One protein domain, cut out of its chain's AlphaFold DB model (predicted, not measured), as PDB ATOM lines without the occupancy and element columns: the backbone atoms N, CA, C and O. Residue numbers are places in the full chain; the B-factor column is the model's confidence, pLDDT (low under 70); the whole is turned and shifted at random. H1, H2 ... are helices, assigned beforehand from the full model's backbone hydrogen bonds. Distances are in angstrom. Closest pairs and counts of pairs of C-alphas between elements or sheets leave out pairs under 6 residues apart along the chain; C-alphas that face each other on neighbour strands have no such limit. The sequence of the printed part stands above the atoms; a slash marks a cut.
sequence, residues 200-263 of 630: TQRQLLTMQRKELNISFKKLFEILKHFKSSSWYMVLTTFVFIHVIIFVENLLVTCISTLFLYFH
ATOM      1  N   THR A 200      65.706  20.165 -31.407       59.12
ATOM      2  CA  THR A 200      65.132  19.470 -30.244       59.12
ATOM      3  C   THR A 200      66.185  19.085 -29.200       59.12
ATOM      4  O   THR A 200      65.961  19.248 -28.002       59.12
ATOM      5  N   GLN A 201      67.382  18.671 -29.624       61.62
ATOM      6  CA  GLN A 201      68.489  18.352 -28.712       61.62
ATOM      7  C   GLN A 201      69.162  19.616 -28.160       61.62
ATOM      8  O   GLN A 201      69.620  19.637 -27.015       61.62
ATOM      9  N   ARG A 202      69.142  20.714 -28.926       63.66
ATOM     10  CA  ARG A 202      69.609  22.027 -28.460       63.66
ATOM     11  C   ARG A 202      68.726  22.573 -27.327       63.66
ATOM     12  O   ARG A 202      69.259  23.145 -26.376       63.66
ATOM     13  N   GLN A 203      67.410  22.339 -27.383       62.75
ATOM     14  CA  GLN A 203      66.477  22.712 -26.311       62.75
ATOM     15  C   GLN A 203      66.715  21.917 -25.017       62.75
ATOM     16  O   GLN A 203      66.777  22.519 -23.940       62.75
ATOM     17  N   LEU A 204      66.951  20.604 -25.120       65.62
ATOM     18  CA  LEU A 204      67.273  19.751 -23.970       65.62
ATOM     19  C   LEU A 204      68.580  20.187 -23.280       65.62
ATOM     20  O   LEU A 204      68.626  20.325 -22.058       65.62
ATOM     21  N   LEU A 205      69.611  20.524 -24.064       58.78
ATOM     22  CA  LEU A 205      70.882  21.054 -23.555       58.78
ATOM     23  C   LEU A 205      70.723  22.415 -22.858       58.78
ATOM     24  O   LEU A 205      71.356  22.670 -21.830       58.78
ATOM     25  N   THR A 206      69.854  23.295 -23.364       64.69
ATOM     26  CA  THR A 206      69.549  24.561 -22.676       64.69
ATOM     27  C   THR A 206      68.744  24.377 -21.390       64.69
ATOM     28  O   THR A 206      68.931  25.165 -20.461       64.69
ATOM     29  N   MET A 207      67.893  23.349 -21.298       62.72
ATOM     30  CA  MET A 207      67.184  23.017 -20.057       62.72
ATOM     31  C   MET A 207      68.142  22.452 -19.002       62.72
ATOM     32  O   MET A 207      68.185  22.982 -17.893       62.72
ATOM     33  N   GLN A 208      69.012  21.508 -19.370       61.53
ATOM     34  CA  GLN A 208      70.020  20.956 -18.453       61.53
ATOM     35  C   GLN A 208      71.008  22.023 -17.955       61.53
ATOM     36  O   GLN A 208      71.358  22.053 -16.775       61.53
ATOM     37  N   ARG A 209      71.403  22.977 -18.810       57.84
ATOM     38  CA  ARG A 209      72.240  24.122 -18.401       57.84
ATOM     39  C   ARG A 209      71.529  25.047 -17.406       57.84
ATOM     40  O   ARG A 209      72.177  25.588 -16.508       57.84
ATOM     41  N   LYS A 210      70.215  25.247 -17.555       64.25
ATOM     42  CA  LYS A 210      69.411  26.027 -16.600       64.25
ATOM     43  C   LYS A 210      69.292  25.301 -15.259       64.25
ATOM     44  O   LYS A 210      69.479  25.946 -14.231       64.25
ATOM     45  N   GLU A 211      69.078  23.989 -15.254       60.44
ATOM     46  CA  GLU A 211      69.026  23.192 -14.020       60.44
ATOM     47  C   GLU A 211      70.370  23.146 -13.281       60.44
ATOM     48  O   GLU A 211      70.407  23.300 -12.055       60.44
ATOM     49  N   LEU A 212      71.488  23.042 -14.011       51.34
ATOM     50  CA  LEU A 212      72.827  23.107 -13.420       51.34
ATOM     51  C   LEU A 212      73.076  24.471 -12.755       51.34
ATOM     52  O   LEU A 212      73.520  24.542 -11.611       51.34
ATOM     53  N   ASN A 213      72.719  25.567 -13.435       57.75
ATOM     54  CA  ASN A 213      72.848  26.923 -12.893       57.75
ATOM     55  C   ASN A 213      71.946  27.165 -11.670       57.75
ATOM     56  O   ASN A 213      72.363  27.837 -10.726       57.75
ATOM     57  N   ILE A 214      70.731  26.608 -11.654       72.19
ATOM     58  CA  ILE A 214      69.828  26.678 -10.492       72.19
ATOM     59  C   ILE A 214      70.420  25.904  -9.306       72.19
ATOM     60  O   ILE A 214      70.363  26.385  -8.172       72.19
ATOM     61  N   SER A 215      71.052  24.757  -9.561       75.38
ATOM     62  CA  SER A 215      71.703  23.931  -8.536       75.38
ATOM     63  C   SER A 215      72.929  24.623  -7.931       75.38
ATOM     64  O   SER A 215      73.064  24.673  -6.708       75.38
ATOM     65  N   PHE A 216      73.765  25.263  -8.755       62.28
ATOM     66  CA  PHE A 216      74.886  26.076  -8.269       62.28
ATOM     67  C   PHE A 216      74.427  27.306  -7.483       62.28
ATOM     68  O   PHE A 216      75.026  27.630  -6.458       62.28
ATOM     69  N   LYS A 217      73.337  27.965  -7.898       75.19
ATOM     70  CA  LYS A 217      72.765  29.101  -7.162       75.19
ATOM     71  C   LYS A 217      72.226  28.676  -5.791       75.19
ATOM     72  O   LYS A 217      72.503  29.353  -4.806       75.19
ATOM     73  N   LYS A 218      71.523  27.539  -5.703       73.75
ATOM     74  CA  LYS A 218      71.057  26.971  -4.423       73.75
ATOM     75  C   LYS A 218      72.219  26.571  -3.512       73.75
ATOM     76  O   LYS A 218      72.178  26.877  -2.325       73.75
ATOM     77  N   LEU A 219      73.273  25.965  -4.060       72.19
ATOM     78  CA  LEU A 219      74.488  25.647  -3.306       72.19
ATOM     79  C   LEU A 219      75.134  26.920  -2.734       72.19
ATOM     80  O   LEU A 219      75.514  26.948  -1.568       72.19
ATOM     81  N   PHE A 220      75.201  27.996  -3.521       68.88
ATOM     82  CA  PHE A 220      75.771  29.273  -3.084       68.88
ATOM     83  C   PHE A 220      74.936  29.968  -1.994       68.88
ATOM     84  O   PHE A 220      75.504  30.578  -1.089       68.88
ATOM     85  N   GLU A 221      73.607  29.854  -2.041       75.75
ATOM     86  CA  GLU A 221      72.720  30.361  -0.983       75.75
ATOM     87  C   GLU A 221      72.831  29.539   0.314       75.75
ATOM     88  O   GLU A 221      72.897  30.116   1.397       75.75
ATOM     89  N   ILE A 222      72.979  28.210   0.231       76.88
ATOM     90  CA  ILE A 222      73.259  27.363   1.407       76.88
ATOM     91  C   ILE A 222      74.609  27.745   2.035       76.88
ATOM     92  O   ILE A 222      74.719  27.873   3.254       76.88
ATOM     93  N   LEU A 223      75.631  28.007   1.213       71.19
ATOM     94  CA  LEU A 223      76.961  28.415   1.675       71.19
ATOM     95  C   LEU A 223      76.975  29.783   2.378       71.19
ATOM     96  O   LEU A 223      77.807  29.999   3.262       71.19
ATOM     97  N   LYS A 224      76.055  30.699   2.043       75.31
ATOM     98  CA  LYS A 224      75.938  32.004   2.722       75.31
ATOM     99  C   LYS A 224      75.514  31.883   4.187       75.31
ATOM    100  O   LYS A 224      75.892  32.744   4.980       75.31
ATOM    101  N   HIS A 225      74.789  30.828   4.561       80.56
ATOM    102  CA  HIS A 225      74.336  30.619   5.941       80.56
ATOM    103  C   HIS A 225      75.439  30.127   6.897       80.56
ATOM    104  O   HIS A 225      75.284  30.249   8.107       80.56
ATOM    105  N   PHE A 226      76.587  29.657   6.393       79.69
ATOM    106  CA  PHE A 226      77.685  29.121   7.217       79.69
ATOM    107  C   PHE A 226      78.783  30.144   7.565       79.69
ATOM    108  O   PHE A 226      79.899  29.773   7.921       79.69
ATOM    109  N   LYS A 227      78.480  31.445   7.489       61.84
ATOM    110  CA  LYS A 227      79.467  32.539   7.555       61.84
ATOM    111  C   LYS A 227      80.233  32.674   8.887       61.84
ATOM    112  O   LYS A 227      81.204  33.422   8.928       61.84
ATOM    113  N   SER A 228      79.828  31.977   9.952       54.31
ATOM    114  CA  SER A 228      80.440  32.064  11.291       54.31
ATOM    115  C   SER A 228      81.067  30.765  11.812       54.31
ATOM    116  O   SER A 228      81.550  30.752  12.942       54.31
ATOM    117  N   SER A 229      81.092  29.675  11.037       73.06
ATOM    118  CA  SER A 229      81.616  28.395  11.528       73.06
ATOM    119  C   SER A 229      82.963  28.028  10.903       73.06
ATOM    120  O   SER A 229      83.245  28.304   9.735       73.06
ATOM    121  N   SER A 230      83.798  27.337  11.681       72.00
ATOM    122  CA  SER A 230      85.072  26.741  11.245       72.00
ATOM    123  C   SER A 230      84.930  25.829  10.013       72.00
ATOM    124  O   SER A 230      85.899  25.614   9.284       72.00
ATOM    125  N   TRP A 231      83.714  25.362   9.714       80.81
ATOM    126  CA  TRP A 231      83.379  24.584   8.522       80.81
ATOM    127  C   TRP A 231      83.477  25.375   7.217       80.81
ATOM    128  O   TRP A 231      83.795  24.784   6.184       80.81
ATOM    129  N   TYR A 232      83.296  26.699   7.244       82.69
ATOM    130  CA  TYR A 232      83.472  27.539   6.056       82.69
ATOM    131  C   TYR A 232      84.911  27.465   5.523       82.69
ATOM    132  O   TYR A 232      85.126  27.340   4.318       82.69
ATOM    133  N   MET A 233      85.907  27.444   6.415       76.94
ATOM    134  CA  MET A 233      87.322  27.307   6.043       76.94
ATOM    135  C   MET A 233      87.640  25.920   5.469       76.94
ATOM    136  O   MET A 233      88.381  25.805   4.493       76.94
ATOM    137  N   VAL A 234      87.052  24.859   6.028       85.81
ATOM    138  CA  VAL A 234      87.246  23.483   5.533       85.81
ATOM    139  C   VAL A 234      86.624  23.313   4.147       85.81
ATOM    140  O   VAL A 234      87.256  22.765   3.243       85.81
ATOM    141  N   LEU A 235      85.415  23.837   3.951       86.00
ATOM    142  CA  LEU A 235      84.674  23.697   2.703       86.00
ATOM    143  C   LEU A 235      85.254  24.566   1.578       86.00
ATOM    144  O   LEU A 235      85.380  24.097   0.450       86.00
ATOM    145  N   THR A 236      85.691  25.791   1.882       82.81
ATOM    146  CA  THR A 236      86.402  26.639   0.907       82.81
ATOM    147  C   THR A 236      87.736  26.026   0.496       82.81
ATOM    148  O   THR A 236      88.047  26.006  -0.693       82.81
ATOM    149  N   THR A 237      88.482  25.435   1.434       85.12
ATOM    150  CA  THR A 237      89.722  24.708   1.123       85.12
ATOM    151  C   THR A 237      89.448  23.481   0.249       85.12
ATOM    152  O   THR A 237      90.161  23.247  -0.726       85.12
ATOM    153  N   PHE A 238      88.388  22.720   0.536       88.50
ATOM    154  CA  PHE A 238      87.994  21.553  -0.258       88.50
ATOM    155  C   PHE A 238      87.595  21.921  -1.697       88.50
ATOM    156  O   PHE A 238      88.069  21.290  -2.646       88.50
ATOM    157  N   VAL A 239      86.776  22.968  -1.864       88.06
ATOM    158  CA  VAL A 239      86.373  23.492  -3.181       88.06
ATOM    159  C   VAL A 239      87.588  24.027  -3.940       88.06
ATOM    160  O   VAL A 239      87.744  23.736  -5.122       88.06
ATOM    161  N   PHE A 240      88.487  24.742  -3.264       88.00
ATOM    162  CA  PHE A 240      89.710  25.267  -3.871       88.00
ATOM    163  C   PHE A 240      90.627  24.148  -4.390       88.00
ATOM    164  O   PHE A 240      91.103  24.225  -5.521       88.00
ATOM    165  N   ILE A 241      90.805  23.068  -3.622       88.06
ATOM    166  CA  ILE A 241      91.573  21.887  -4.053       88.06
ATOM    167  C   ILE A 241      90.929  21.227  -5.281       88.06
ATOM    168  O   ILE A 241      91.633  20.900  -6.233       88.06
ATOM    169  N   HIS A 242      89.601  21.075  -5.307       89.12
ATOM    170  CA  HIS A 242      88.908  20.476  -6.454       89.12
ATOM    171  C   HIS A 242      88.991  21.343  -7.714       89.12
ATOM    172  O   HIS A 242      89.149  20.807  -8.809       89.12
ATOM    173  N   VAL A 243      88.941  22.671  -7.573       86.75
ATOM    174  CA  VAL A 243      89.141  23.599  -8.696       86.75
ATOM    175  C   VAL A 243      90.567  23.501  -9.238       86.75
ATOM    176  O   VAL A 243      90.738  23.468 -10.453       86.75
ATOM    177  N   ILE A 244      91.584  23.390  -8.375       86.31
ATOM    178  CA  ILE A 244      92.977  23.194  -8.814       86.31
ATOM    179  C   ILE A 244      93.122  21.883  -9.589       86.31
ATOM    180  O   ILE A 244      93.614  21.906 -10.714       86.31
ATOM    181  N   ILE A 245      92.628  20.767  -9.042       84.88
ATOM    182  CA  ILE A 245      92.689  19.452  -9.704       84.88
ATOM    183  C   ILE A 245      91.954  19.486 -11.051       84.88
ATOM    184  O   ILE A 245      92.436  18.945 -12.046       84.88
ATOM    185  N   PHE A 246      90.798  20.150 -11.116       86.81
ATOM    186  CA  PHE A 246      90.050  20.313 -12.361       86.81
ATOM    187  C   PHE A 246      90.829  21.126 -13.405       86.81
ATOM    188  O   PHE A 246      90.885  20.726 -14.568       86.81
ATOM    189  N   VAL A 247      91.460  22.234 -13.005       87.00
ATOM    190  CA  VAL A 247      92.275  23.073 -13.900       87.00
ATOM    191  C   VAL A 247      93.519  22.326 -14.383       87.00
ATOM    192  O   VAL A 247      93.847  22.411 -15.565       87.00
ATOM    193  N   GLU A 248      94.183  21.560 -13.516       84.56
ATOM    194  CA  GLU A 248      95.325  20.722 -13.900       84.56
ATOM    195  C   GLU A 248      94.918  19.641 -14.908       84.56
ATOM    196  O   GLU A 248      95.558  19.505 -15.950       84.56
ATOM    197  N   ASN A 249      93.811  18.936 -14.666       79.50
ATOM    198  CA  ASN A 249      93.303  17.923 -15.595       79.50
ATOM    199  C   ASN A 249      92.885  18.527 -16.945       79.50
ATOM    200  O   ASN A 249      93.150  17.942 -18.000       79.50
ATOM    201  N   LEU A 250      92.270  19.714 -16.932       85.31
ATOM    202  CA  LEU A 250      91.917  20.446 -18.147       85.31
ATOM    203  C   LEU A 250      93.174  20.850 -18.927       85.31
ATOM    204  O   LEU A 250      93.228  20.655 -20.139       85.31
ATOM    205  N   LEU A 251      94.202  21.348 -18.237       86.44
ATOM    206  CA  LEU A 251      95.473  21.732 -18.845       86.44
ATOM    207  C   LEU A 251      96.192  20.525 -19.462       86.44
ATOM    208  O   LEU A 251      96.624  20.601 -20.610       86.44
ATOM    209  N   VAL A 252      96.268  19.400 -18.744       86.50
ATOM    210  CA  VAL A 252      96.851  18.144 -19.249       86.50
ATOM    211  C   VAL A 252      96.102  17.652 -20.488       86.50
ATOM    212  O   VAL A 252      96.730  17.270 -21.477       86.50
ATOM    213  N   THR A 253      94.769  17.719 -20.476       83.56
ATOM    214  CA  THR A 253      93.938  17.342 -21.628       83.56
ATOM    215  C   THR A 253      94.205  18.263 -22.817       83.56
ATOM    216  O   THR A 253      94.477  17.775 -23.911       83.56
ATOM    217  N   CYS A 254      94.222  19.585 -22.610       84.69
ATOM    218  CA  CYS A 254      94.508  20.560 -23.663       84.69
ATOM    219  C   CYS A 254      95.907  20.372 -24.265       84.69
ATOM    220  O   CYS A 254      96.048  20.386 -25.488       84.69
ATOM    221  N   ILE A 255      96.928  20.154 -23.430       85.81
ATOM    222  CA  ILE A 255      98.300  19.887 -23.883       85.81
ATOM    223  C   ILE A 255      98.342  18.588 -24.693       85.81
ATOM    224  O   ILE A 255      98.903  18.571 -25.783       85.81
ATOM    225  N   SER A 256      97.688  17.525 -24.220       78.38
ATOM    226  CA  SER A 256      97.645  16.235 -24.923       78.38
ATOM    227  C   SER A 256      96.939  16.339 -26.280       78.38
ATOM    228  O   SER A 256      97.413  15.780 -27.266       78.38
ATOM    229  N   THR A 257      95.842  17.099 -26.364       82.56
ATOM    230  CA  THR A 257      95.144  17.362 -27.633       82.56
ATOM    231  C   THR A 257      95.995  18.200 -28.589       82.56
ATOM    232  O   THR A 257      96.032  17.904 -29.781       82.56
ATOM    233  N   LEU A 258      96.722  19.202 -28.085       83.88
ATOM    234  CA  LEU A 258      97.665  19.986 -28.889       83.88
ATOM    235  C   LEU A 258      98.808  19.114 -29.423       83.88
ATOM    236  O   LEU A 258      99.114  19.188 -30.609       83.88
ATOM    237  N   PHE A 259      99.392  18.245 -28.596       79.38
ATOM    238  CA  PHE A 259     100.418  17.293 -29.036       79.38
ATOM    239  C   PHE A 259      99.896  16.341 -30.117       79.38
ATOM    240  O   PHE A 259     100.577  16.121 -31.118       79.38
ATOM    241  N   LEU A 260      98.675  15.823 -29.960       76.69
ATOM    242  CA  LEU A 260      98.040  14.974 -30.968       76.69
ATOM    243  C   LEU A 260      97.851  15.734 -32.292       76.69
ATOM    244  O   LEU A 260      98.162  15.214 -33.362       76.69
ATOM    245  N   TYR A 261      97.410  16.989 -32.218       77.19
ATOM    246  CA  TYR A 261      97.230  17.854 -33.381       77.19
ATOM    247  C   TYR A 261      98.556  18.134 -34.107       77.19
ATOM    248  O   TYR A 261      98.635  17.993 -35.327       77.19
ATOM    249  N   PHE A 262      99.624  18.439 -33.362       75.25
ATOM    250  CA  PHE A 262     100.959  18.667 -33.922       75.25
ATOM    251  C   PHE A 262     101.618  17.402 -34.485       75.25
ATOM    252  O   PHE A 262     102.462  17.522 -35.367       75.25
ATOM    253  N   HIS A 263     101.239  16.203 -34.038       71.69
ATOM    254  CA  HIS A 263     101.736  14.948 -34.617       71.69
ATOM    255  C   HIS A 263     100.965  14.503 -35.867       71.69
ATOM    256  O   HIS A 263     101.547  13.911 -36.782       71.69
TER     257      HIS A 263
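Overview. This is residues 200 to 263 of the 630 residues of an uncharacterized protein of Puccinia sorghi (UniProt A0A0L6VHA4). Two long helices make an open V, with H2 as the longer arm, H1 as the shorter, and residues 225 to 229 at the point. The printed part has 64 residues with two named helices, H1 then H2, and no named strand; the class is all helix. It is extended, with a radius of gyration of the C-alphas of 17.6 A, and only just flat, spanning 53 by 35 by 8 A.

Along the chain. H2, residues 230 to 263, is 50.2 A long and ends at C-alpha 263 (101.736, 14.948, -34.617). H1, residues 200 to 224, is 36.9 A long and begins at C-alpha 200 (65.132, 19.470, -30.244).

Arrangement. H2 and H1 are close but not clearly touching; their closest C-alphas, of Tyr 232 and Leu 223, are 7.9 A apart. They run opposite ways at a shallow tilt of 33 degrees, only just short of steep. Residues 237 to 263 of H2 and 200 to 222 of H1 stand free. Every O i to N i+4 pair is within hydrogen-bond range in H1, and 29 of 30 in H2.

Size, cuts and confidence. The C-alphas farthest apart, of Ser 228 and His 263, are 53.4 A apart. The printed part has no cut, and the link is tight. pLDDT is under 70 at residues 200 to 213, 216, 220 and 227 to 228.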